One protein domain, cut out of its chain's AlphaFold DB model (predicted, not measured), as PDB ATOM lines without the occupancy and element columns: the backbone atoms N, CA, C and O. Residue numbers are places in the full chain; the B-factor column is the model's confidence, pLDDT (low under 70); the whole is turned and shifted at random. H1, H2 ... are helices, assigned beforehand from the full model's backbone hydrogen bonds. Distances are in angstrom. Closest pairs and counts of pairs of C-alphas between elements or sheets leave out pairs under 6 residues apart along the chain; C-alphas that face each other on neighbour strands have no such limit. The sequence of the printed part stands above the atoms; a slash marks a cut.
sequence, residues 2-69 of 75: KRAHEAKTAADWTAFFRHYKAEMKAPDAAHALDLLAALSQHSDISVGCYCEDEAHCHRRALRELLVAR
ATOM      1  N   LYS A   2      -2.867  27.995  53.104       74.62
ATOM      2  CA  LYS A   2      -3.816  28.333  54.188       74.62
ATOM      3  C   LYS A   2      -4.744  29.527  53.873       74.62
ATOM      4  O   LYS A   2      -5.954  29.394  53.967       74.62
ATOM      5  N   ARG A   3      -4.183  30.637  53.379       76.69
ATOM      6  CA  ARG A   3      -4.958  31.830  52.982       76.69
ATOM      7  C   ARG A   3      -5.943  31.601  51.828       76.69
ATOM      8  O   ARG A   3      -6.958  32.273  51.788       76.69
ATOM      9  N   ALA A   4      -5.648  30.684  50.906       79.62
ATOM     10  CA  ALA A   4      -6.583  30.318  49.841       79.62
ATOM     11  C   ALA A   4      -7.761  29.507  50.392       79.62
ATOM     12  O   ALA A   4      -8.894  29.754  50.017       79.62
ATOM     13  N   HIS A   5      -7.521  28.584  51.329       79.44
ATOM     14  CA  HIS A   5      -8.605  27.806  51.946       79.44
ATOM     15  C   HIS A   5      -9.529  28.665  52.824       79.44
ATOM     16  O   HIS A   5     -10.689  28.324  53.025       79.44
ATOM     17  N   GLU A   6      -9.015  29.771  53.362       84.12
ATOM     18  CA  GLU A   6      -9.776  30.720  54.179       84.12
ATOM     19  C   GLU A   6     -10.485  31.803  53.342       84.12
ATOM     20  O   GLU A   6     -11.342  32.512  53.873       84.12
ATOM     21  N   ALA A   7     -10.149  31.937  52.053       87.19
ATOM     22  CA  ALA A   7     -10.695  32.961  51.172       87.19
ATOM     23  C   ALA A   7     -12.159  32.668  50.826       87.19
ATOM     24  O   ALA A   7     -12.497  31.593  50.333       87.19
ATOM     25  N   LYS A   8     -13.039  33.646  51.059       88.00
ATOM     26  CA  LYS A   8     -14.484  33.515  50.796       88.00
ATOM     27  C   LYS A   8     -14.995  34.541  49.797       88.00
ATOM     28  O   LYS A   8     -16.068  34.370  49.230       88.00
ATOM     29  N   THR A   9     -14.239  35.615  49.592       92.44
ATOM     30  CA  THR A   9     -14.624  36.733  48.735       92.44
ATOM     31  C   THR A   9     -13.629  36.922  47.594       92.44
ATOM     32  O   THR A   9     -12.468  36.524  47.676       92.44
ATOM     33  N   ALA A  10     -14.056  37.604  46.528       89.75
ATOM     34  CA  ALA A  10     -13.166  37.968  45.425       89.75
ATOM     35  C   ALA A  10     -11.967  38.827  45.886       89.75
ATOM     36  O   ALA A  10     -10.870  38.731  45.327       89.75
ATOM     37  N   ALA A  11     -12.154  39.646  46.929       93.38
ATOM     38  CA  ALA A  11     -11.084  40.440  47.522       93.38
ATOM     39  C   ALA A  11     -10.033  39.556  48.215       93.38
ATOM     40  O   ALA A  11      -8.835  39.781  48.026       93.38
ATOM     41  N   ASP A  12     -10.465  38.516  48.939       93.12
ATOM     42  CA  ASP A  12      -9.561  37.549  49.576       93.12
ATOM     43  C   ASP A  12      -8.728  36.808  48.529       93.12
ATOM     44  O   ASP A  12      -7.510  36.690  48.668       93.12
ATOM     45  N   TRP A  13      -9.361  36.385  47.430       92.62
ATOM     46  CA  TRP A  13      -8.675  35.730  46.317       92.62
ATOM     47  C   TRP A  13      -7.672  36.646  45.623       92.62
ATOM     48  O   TRP A  13      -6.535  36.248  45.359       92.62
ATOM     49  N   THR A  14      -8.039  37.907  45.402       93.19
ATOM     50  CA  THR A  14      -7.126  38.916  44.849       93.19
ATOM     51  C   THR A  14      -5.911  39.121  45.760       93.19
ATOM     52  O   THR A  14      -4.768  39.160  45.294       93.19
ATOM     53  N   ALA A  15      -6.136  39.212  47.073       94.12
ATOM     54  CA  ALA A  15      -5.068  39.339  48.057       94.12
ATOM     55  C   ALA A  15      -4.184  38.082  48.109       94.12
ATOM     56  O   ALA A  15      -2.956  38.204  48.162       94.12
ATOM     57  N   PHE A  16      -4.787  36.891  48.036       94.50
ATOM     58  CA  PHE A  16      -4.079  35.618  47.965       94.50
ATOM     59  C   PHE A  16      -3.153  35.565  46.749       94.50
ATOM     60  O   PHE A  16      -1.956  35.336  46.919       94.50
ATOM     61  N   PHE A  17      -3.660  35.841  45.542       94.69
ATOM     62  CA  PHE A  17      -2.847  35.790  44.324       94.69
ATOM     63  C   PHE A  17      -1.699  36.793  44.351       94.69
ATOM     64  O   PHE A  17      -0.578  36.454  43.969       94.69
ATOM     65  N   ARG A  18      -1.940  38.011  44.851       95.00
ATOM     66  CA  ARG A  18      -0.879  39.011  45.024       95.00
ATOM     67  C   ARG A  18       0.209  38.511  45.971       95.00
ATOM     68  O   ARG A  18       1.391  38.655  45.664       95.00
ATOM     69  N   HIS A  19      -0.177  37.939  47.109       95.12
ATOM     70  CA  HIS A  19       0.781  37.437  48.088       95.12
ATOM     71  C   HIS A  19       1.567  36.240  47.553       95.12
ATOM     72  O   HIS A  19       2.789  36.247  47.618       95.12
ATOM     73  N   TYR A  20       0.883  35.274  46.944       95.62
ATOM     74  CA  TYR A  20       1.512  34.103  46.342       95.62
ATOM     75  C   TYR A  20       2.537  34.505  45.273       95.62
ATOM     76  O   TYR A  20       3.685  34.078  45.321       95.62
ATOM     77  N   LYS A  21       2.180  35.418  44.358       96.25
ATOM     78  CA  LYS A  21       3.129  35.940  43.358       96.25
ATOM     79  C   LYS A  21       4.325  36.658  43.986       96.25
ATOM     80  O   LYS A  21       5.392  36.662  43.382       96.25
ATOM     81  N   ALA A  22       4.167  37.282  45.154       97.00
ATOM     82  CA  ALA A  22       5.279  37.897  45.872       97.00
ATOM     83  C   ALA A  22       6.210  36.844  46.493       97.00
ATOM     84  O   ALA A  22       7.422  36.975  46.359       97.00
ATOM     85  N   GLU A  23       5.664  35.781  47.094       96.56
ATOM     86  CA  GLU A  23       6.451  34.644  47.601       96.56
ATOM     87  C   GLU A  23       7.262  33.978  46.479       96.56
ATOM     88  O   GLU A  23       8.435  33.669  46.658       96.56
ATOM     89  N   MET A  24       6.676  33.846  45.285       97.56
ATOM     90  CA  MET A  24       7.335  33.264  44.108       97.56
ATOM     91  C   MET A  24       8.494  34.103  43.540       97.56
ATOM     92  O   MET A  24       9.147  33.684  42.587       97.56
ATOM     93  N   LYS A  25       8.763  35.290  44.103       96.69
ATOM     94  CA  LYS A  25       9.958  36.089  43.789       96.69
ATOM     95  C   LYS A  25      11.157  35.741  44.672       96.69
ATOM     96  O   LYS A  25      12.246  36.238  44.399       96.69
ATOM     97  N   ALA A  26      10.978  34.946  45.730       98.12
ATOM     98  CA  ALA A  26      12.101  34.464  46.526       98.12
ATOM     99  C   ALA A  26      13.054  33.635  45.638       98.12
ATOM    100  O   ALA A  26      12.554  32.903  44.780       98.12
ATOM    101  N   PRO A  27      14.387  33.715  45.829       98.12
ATOM    102  CA  PRO A  27      15.360  33.096  44.924       98.12
ATOM    103  C   PRO A  27      15.089  31.615  44.641       98.12
ATOM    104  O   PRO A  27      15.013  31.219  43.482       98.12
ATOM    105  N   ASP A  28      14.841  30.817  45.679       97.81
ATOM    106  CA  ASP A  28      14.607  29.376  45.533       97.81
ATOM    107  C   ASP A  28      13.348  29.072  44.712       97.81
ATOM    108  O   ASP A  28      13.353  28.196  43.847       97.81
ATOM    109  N   ALA A  29      12.271  29.829  44.942       97.88
ATOM    110  CA  ALA A  29      11.033  29.683  44.188       97.88
ATOM    111  C   ALA A  29      11.210  30.138  42.734       97.88
ATOM    112  O   ALA A  29      10.746  29.460  41.823       97.88
ATOM    113  N   ALA A  30      11.906  31.254  42.506       98.19
ATOM    114  CA  ALA A  30      12.182  31.754  41.166       98.19
ATOM    115  C   ALA A  30      12.998  30.742  40.351       98.19
ATOM    116  O   ALA A  30      12.575  30.385  39.255       98.19
ATOM    117  N   HIS A  31      14.080  30.198  40.917       98.31
ATOM    118  CA  HIS A  31      14.889  29.171  40.259       98.31
ATOM    119  C   HIS A  31      14.088  27.898  39.962       98.31
ATOM    120  O   HIS A  31      14.216  27.331  38.879       98.31
ATOM    121  N   ALA A  32      13.234  27.453  40.891       97.81
ATOM    122  CA  ALA A  32      12.364  26.303  40.654       97.81
ATOM    123  C   ALA A  32      11.376  26.559  39.503       97.81
ATOM    124  O   ALA A  32      11.157  25.679  38.673       97.81
ATOM    125  N   LEU A  33      10.800  27.762  39.416       98.00
ATOM    126  CA  LEU A  33       9.904  28.141  38.321       98.00
ATOM    127  C   LEU A  33      10.625  28.208  36.977       98.00
ATOM    128  O   LEU A  33      10.075  27.744  35.981       98.00
ATOM    129  N   ASP A  34      11.838  28.757  36.947       98.31
ATOM    130  CA  ASP A  34      12.651  28.829  35.732       98.31
ATOM    131  C   ASP A  34      13.032  27.419  35.252       98.31
ATOM    132  O   ASP A  34      12.917  27.113  34.066       98.31
ATOM    133  N   LEU A  35      13.386  26.523  36.181       97.19
ATOM    134  CA  LEU A  35      13.651  25.116  35.881       97.19
ATOM    135  C   LEU A  35      12.418  24.409  35.308       97.19
ATOM    136  O   LEU A  35      12.525  23.720  34.297       97.19
ATOM    137  N   LEU A  36      11.250  24.567  35.937       97.25
ATOM    138  CA  LEU A  36      10.008  23.959  35.451       97.25
ATOM    139  C   LEU A  36       9.630  24.491  34.064       97.25
ATOM    140  O   LEU A  36       9.218  23.713  33.205       97.25
ATOM    141  N   ALA A  37       9.803  25.794  33.829       97.62
ATOM    142  CA  ALA A  37       9.557  26.399  32.527       97.62
ATOM    143  C   ALA A  37      10.498  25.827  31.457       97.62
ATOM    144  O   ALA A  37      10.023  25.391  30.410       97.62
ATOM    145  N   ALA A  38      11.799  25.734  31.737       97.69
ATOM    146  CA  ALA A  38      12.761  25.126  30.821       97.69
ATOM    147  C   ALA A  38      12.452  23.642  30.555       97.69
ATOM    148  O   ALA A  38      12.460  23.198  29.411       97.69
ATOM    149  N   LEU A  39      12.119  22.873  31.597       96.81
ATOM    150  CA  LEU A  39      11.809  21.451  31.460       96.81
ATOM    151  C   LEU A  39      10.566  21.213  30.596       96.81
ATOM    152  O   LEU A  39      10.573  20.298  29.776       96.81
ATOM    153  N   SER A  40       9.542  22.066  30.723       96.56
ATOM    154  CA  SER A  40       8.309  21.969  29.926       96.56
ATOM    155  C   SER A  40       8.531  22.069  28.410       96.56
ATOM    156  O   SER A  40       7.701  21.611  27.634       96.56
ATOM    157  N   GLN A  41       9.659  22.637  27.968       95.62
ATOM    158  CA  GLN A  41      10.018  22.733  26.547       95.62
ATOM    159  C   GLN A  41      10.598  21.421  25.995       95.62
ATOM    160  O   GLN A  41      10.674  21.241  24.780       95.62
ATOM    161  N   HIS A  42      11.025  20.516  26.877       95.94
ATOM    162  CA  HIS A  42      11.721  19.279  26.524       95.94
ATOM    163  C   HIS A  42      10.986  18.014  26.974       95.94
ATOM    164  O   HIS A  42      11.275  16.933  26.464       95.94
ATOM    165  N   SER A  43      10.067  18.131  27.929       94.56
ATOM    166  CA  SER A  43       9.271  17.024  28.445       94.56
ATOM    167  C   SER A  43       7.931  17.518  28.958       94.56
ATOM    168  O   SER A  43       7.847  18.554  29.619       94.56
ATOM    169  N   ASP A  44       6.911  16.689  28.770       93.38
ATOM    170  CA  ASP A  44       5.632  16.876  29.434       93.38
ATOM    171  C   ASP A  44       5.799  16.688  30.944       93.38
ATOM    172  O   ASP A  44       6.365  15.700  31.419       93.38
ATOM    173  N   ILE A  45       5.299  17.659  31.704       92.56
ATOM    174  CA  ILE A  45       5.253  17.638  33.164       92.56
ATOM    175  C   ILE A  45       3.876  18.104  33.628       92.56
ATOM    176  O   ILE A  45       3.248  18.962  33.013       92.56
ATOM    177  N   SER A  46       3.395  17.546  34.736       91.88
ATOM    178  CA  SER A  46       2.090  17.891  35.303       91.88
ATOM    179  C   SER A  46       2.240  18.419  36.723       91.88
ATOM    180  O   SER A  46       2.842  17.765  37.573       91.88
ATOM    181  N   VAL A  47       1.645  19.583  37.000       89.50
ATOM    182  CA  VAL A  47       1.601  20.166  38.349       89.50
ATOM    183  C   VAL A  47       0.172  20.120  38.903       89.50
ATOM    184  O   VAL A  47      -0.735  20.838  38.471       89.50
ATOM    185  N   GLY A  48      -0.036  19.240  39.883       89.19
ATOM    186  CA  GLY A  48      -1.317  19.002  40.553       89.19
ATOM    187  C   GLY A  48      -1.656  20.009  41.669       89.19
ATOM    188  O   GLY A  48      -0.782  20.376  42.445       89.19
ATOM    189  N   CYS A  49      -2.934  20.389  41.808       90.06
ATOM    190  CA  CYS A  49      -3.551  20.797  43.080       90.06
ATOM    191  C   CYS A  49      -4.786  19.915  43.316       90.06
ATOM    192  O   CYS A  49      -5.441  19.521  42.355       90.06
ATOM    193  N   TYR A  50      -5.142  19.697  44.582       88.62
ATOM    194  CA  TYR A  50      -6.415  19.103  45.020       88.62
ATOM    195  C   TYR A  50      -7.501  20.155  45.304       88.62
ATOM    196  O   TYR A  50      -8.372  19.962  46.144       88.62
ATOM    197  N   CYS A  51      -7.396  21.312  44.659       87.94
ATOM    198  CA  CYS A  51      -8.337  22.411  44.794       87.94
ATOM    199  C   CYS A  51      -9.607  22.067  43.995       87.94
ATOM    200  O   CYS A  51      -9.481  21.656  42.844       87.94
ATOM    201  N   GLU A  52     -10.797  22.242  44.575       85.69
ATOM    202  CA  GLU A  52     -12.074  21.928  43.905       85.69
ATOM    203  C   GLU A  52     -12.362  22.865  42.718       85.69
ATOM    204  O   GLU A  52     -12.814  22.415  41.669       85.69
ATOM    205  N   ASP A  53     -12.039  24.153  42.863       85.75
ATOM    206  CA  ASP A  53     -12.239  25.184  41.841       85.75
ATOM    207  C   ASP A  53     -10.890  25.736  41.346       85.75
ATOM    208  O   ASP A  53     -10.096  26.289  42.115       85.75
ATOM    209  N   GLU A  54     -10.621  25.610  40.042       82.88
ATOM    210  CA  GLU A  54      -9.386  26.098  39.417       82.88
ATOM    211  C   GLU A  54      -9.305  27.633  39.363       82.88
ATOM    212  O   GLU A  54      -8.212  28.202  39.466       82.88
ATOM    213  N   ALA A  55     -10.443  28.335  39.288       83.75
ATOM    214  CA  ALA A  55     -10.466  29.798  39.340       83.75
ATOM    215  C   ALA A  55      -9.948  30.328  40.687       83.75
ATOM    216  O   ALA A  55      -9.398  31.435  40.746       83.75
ATOM    217  N   HIS A  56     -10.068  29.494  41.719       88.19
ATOM    218  CA  HIS A  56      -9.698  29.690  43.114       88.19
ATOM    219  C   HIS A  56      -8.563  28.734  43.529       88.19
ATOM    220  O   HIS A  56      -8.511  28.184  44.629       88.19
ATOM    221  N   CYS A  57      -7.607  28.535  42.622       90.25
ATOM    222  CA  CYS A  57      -6.484  27.629  42.810       90.25
ATOM    223  C   CYS A  57      -5.151  28.364  42.668       90.25
ATOM    224  O   CYS A  57      -4.974  29.217  41.800       90.25
ATOM    225  N   HIS A  58      -4.147  27.979  43.457       91.19
ATOM    226  CA  HIS A  58      -2.786  28.484  43.261       91.19
ATOM    227  C   HIS A  58      -2.216  28.133  41.879       91.19
ATOM    228  O   HIS A  58      -1.412  28.900  41.353       91.19
ATOM    229  N   ARG A  59      -2.664  27.021  41.272       92.44
ATOM    230  CA  ARG A  59      -2.261  26.606  39.924       92.44
ATOM    231  C   ARG A  59      -2.565  27.691  38.897       92.44
ATOM    232  O   ARG A  59      -1.764  27.882  37.994       92.44
ATOM    233  N   ARG A  60      -3.646  28.460  39.065       91.81
ATOM    234  CA  ARG A  60      -3.949  29.603  38.197       91.81
ATOM    235  C   ARG A  60      -2.816  30.630  38.201       91.81
ATOM    236  O   ARG A  60      -2.291  30.981  37.151       91.81
ATOM    237  N   ALA A  61      -2.393  31.073  39.386       93.94
ATOM    238  CA  ALA A  61      -1.284  32.018  39.503       93.94
ATOM    239  C   ALA A  61       0.053  31.400  39.067       93.94
ATOM    240  O   ALA A  61       0.878  32.087  38.469       93.94
ATOM    241  N   LEU A  62       0.260  30.110  39.339       95.19
ATOM    242  CA  LEU A  62       1.441  29.373  38.900       95.19
ATOM    243  C   LEU A  62       1.524  29.287  37.369       95.19
ATOM    244  O   LEU A  62       2.586  29.538  36.809       95.19
ATOM    245  N   ARG A  63       0.403  29.004  36.693       94.38
ATOM    246  CA  ARG A  63       0.288  28.972  35.229       94.38
ATOM    247  C   ARG A  63       0.749  30.298  34.630       94.38
ATOM    248  O   ARG A  63       1.605  30.303  33.756       94.38
ATOM    249  N   GLU A  64       0.247  31.419  35.145       95.00
ATOM    250  CA  GLU A  64       0.655  32.757  34.691       95.00
ATOM    251  C   GLU A  64       2.162  33.005  34.885       95.00
ATOM    252  O   GLU A  64       2.822  33.558  34.006       95.00
ATOM    253  N   LEU A  65       2.724  32.576  36.021       97.25
ATOM    254  CA  LEU A  65       4.151  32.731  36.322       97.25
ATOM    255  C   LEU A  65       5.052  31.883  35.420       97.25
ATOM    256  O   LEU A  65       6.149  32.333  35.086       97.25
ATOM    257  N   LEU A  66       4.605  30.679  35.062       97.06
ATOM    258  CA  LEU A  66       5.310  29.767  34.164       97.06
ATOM    259  C   LEU A  66       5.250  30.269  32.716       97.06
ATOM    260  O   LEU A  66       6.284  30.336  32.059       97.06
ATOM    261  N   VAL A  67       4.084  30.720  32.239       96.44
ATOM    262  CA  VAL A  67       3.946  31.330  30.901       96.44
ATOM    263  C   VAL A  67       4.840  32.562  30.767       96.44
ATOM    264  O   VAL A  67       5.551  32.702  29.776       96.44
ATOM    265  N   ALA A  68       4.884  33.422  31.790       97.25
ATOM    266  CA  ALA A  68       5.764  34.593  31.796       97.25
ATOM    267  C   ALA A  68       7.266  34.242  31.724       97.25
ATOM    268  O   ALA A  68       8.073  35.104  31.387       97.25
ATOM    269  N   ARG A  69       7.639  32.994  32.033       97.62
ATOM    270  CA  ARG A  69       9.004  32.449  31.940       97.62
ATOM    271  C   ARG A  69       9.242  31.618  30.676       97.62
ATOM    272  O   ARG A  69      10.299  31.016  30.539       97.62
TER     273      ARG A  69
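Overview. This is residues 2 to 69 of the 75 residues of an uncharacterized protein of Stenotrophomonas maltophilia (UniProt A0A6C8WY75). Two 14-residue helices, H2 and H3, make an L, and a third helix, H4, sits inside its corner and packs on both. The short H1 folds back over part of H2, and a long link, residues 41 to 57, runs from the end of H3 back to the beginning of H4. The printed part has 68 residues with four named helices, in the order H1, H2, H3, H4, and no named strand; its class is all helix. It is only just compact, close to loose, with a radius of gyration of the C-alphas of 12.7 A. Its outline is elongated, with spans of 38 by 25 by 18 A.

Arrangement. H2, residues 10 to 23, and H3, residues 27 to 40, are about perpendicular at 85 degrees. They are close but not clearly touching: their closest C-alphas, those of Glu 23 and Ala 29, are 7.6 A apart. H4, residues 58 to 67, touches H2 at residues 17 to 21 of H2 alone, and the closest C-alphas, those of Phe 17 and Ala 61, are 6.3 A apart. These two helices run the same way at a steep tilt of 51 degrees. H4 also touches H3, at residues 33 to 37 of H3 alone, with the C-alphas of Ala 37 and Leu 66 closest at 5.7 A. H3 and H4 run the same way at a steep tilt of 69 degrees, only just short of about perpendicular. H1, residues 2 to 6, touches residues 12 to 16 alone of H2; the closest C-alphas, those of Ala 4 and Phe 16, are 6.2 A apart. H1 and H4 are close but not clearly touching, with the C-alphas of Ala 4 and His 58 closest at 7.8 A. H1 and H3 are apart. In H1, H2, H3 and H4 every O i to N i+4 pair is within hydrogen-bond range.

Along the chain. H2 runs from C-alpha 10 at (-13.166, 37.968, 45.425) to C-alpha 23 at (6.451, 34.644, 47.601), 20.0 A. H3, from Pro 27 to Ser 40, is also 20.0 A long and ends with C-alpha 40 at (8.309, 21.969, 29.926). H4, from His 58 to Val 67, is 14.4 A long and ends with C-alpha 67 at (3.946, 31.330, 30.901). H1, from Lys 2 to Glu 6, begins with C-alpha 2 at (-3.816, 28.333, 54.188).

Size, cuts and confidence. The two C-alphas farthest apart, those of Thr 9 and His 42, are 38.6 A apart. The printed part has no cut. The links from H1 to H2 and from H2 to H3 are tight, with 3 residues each, and the link from H3 to H4 is long, with 17 residues. The C-alphas of residues 41 to 57 lie 8 to 21 A from the mean of all C-alphas. The mean pLDDT of the printed part of this model is 92.8, that of H1 is 79, and no printed residue is under 70.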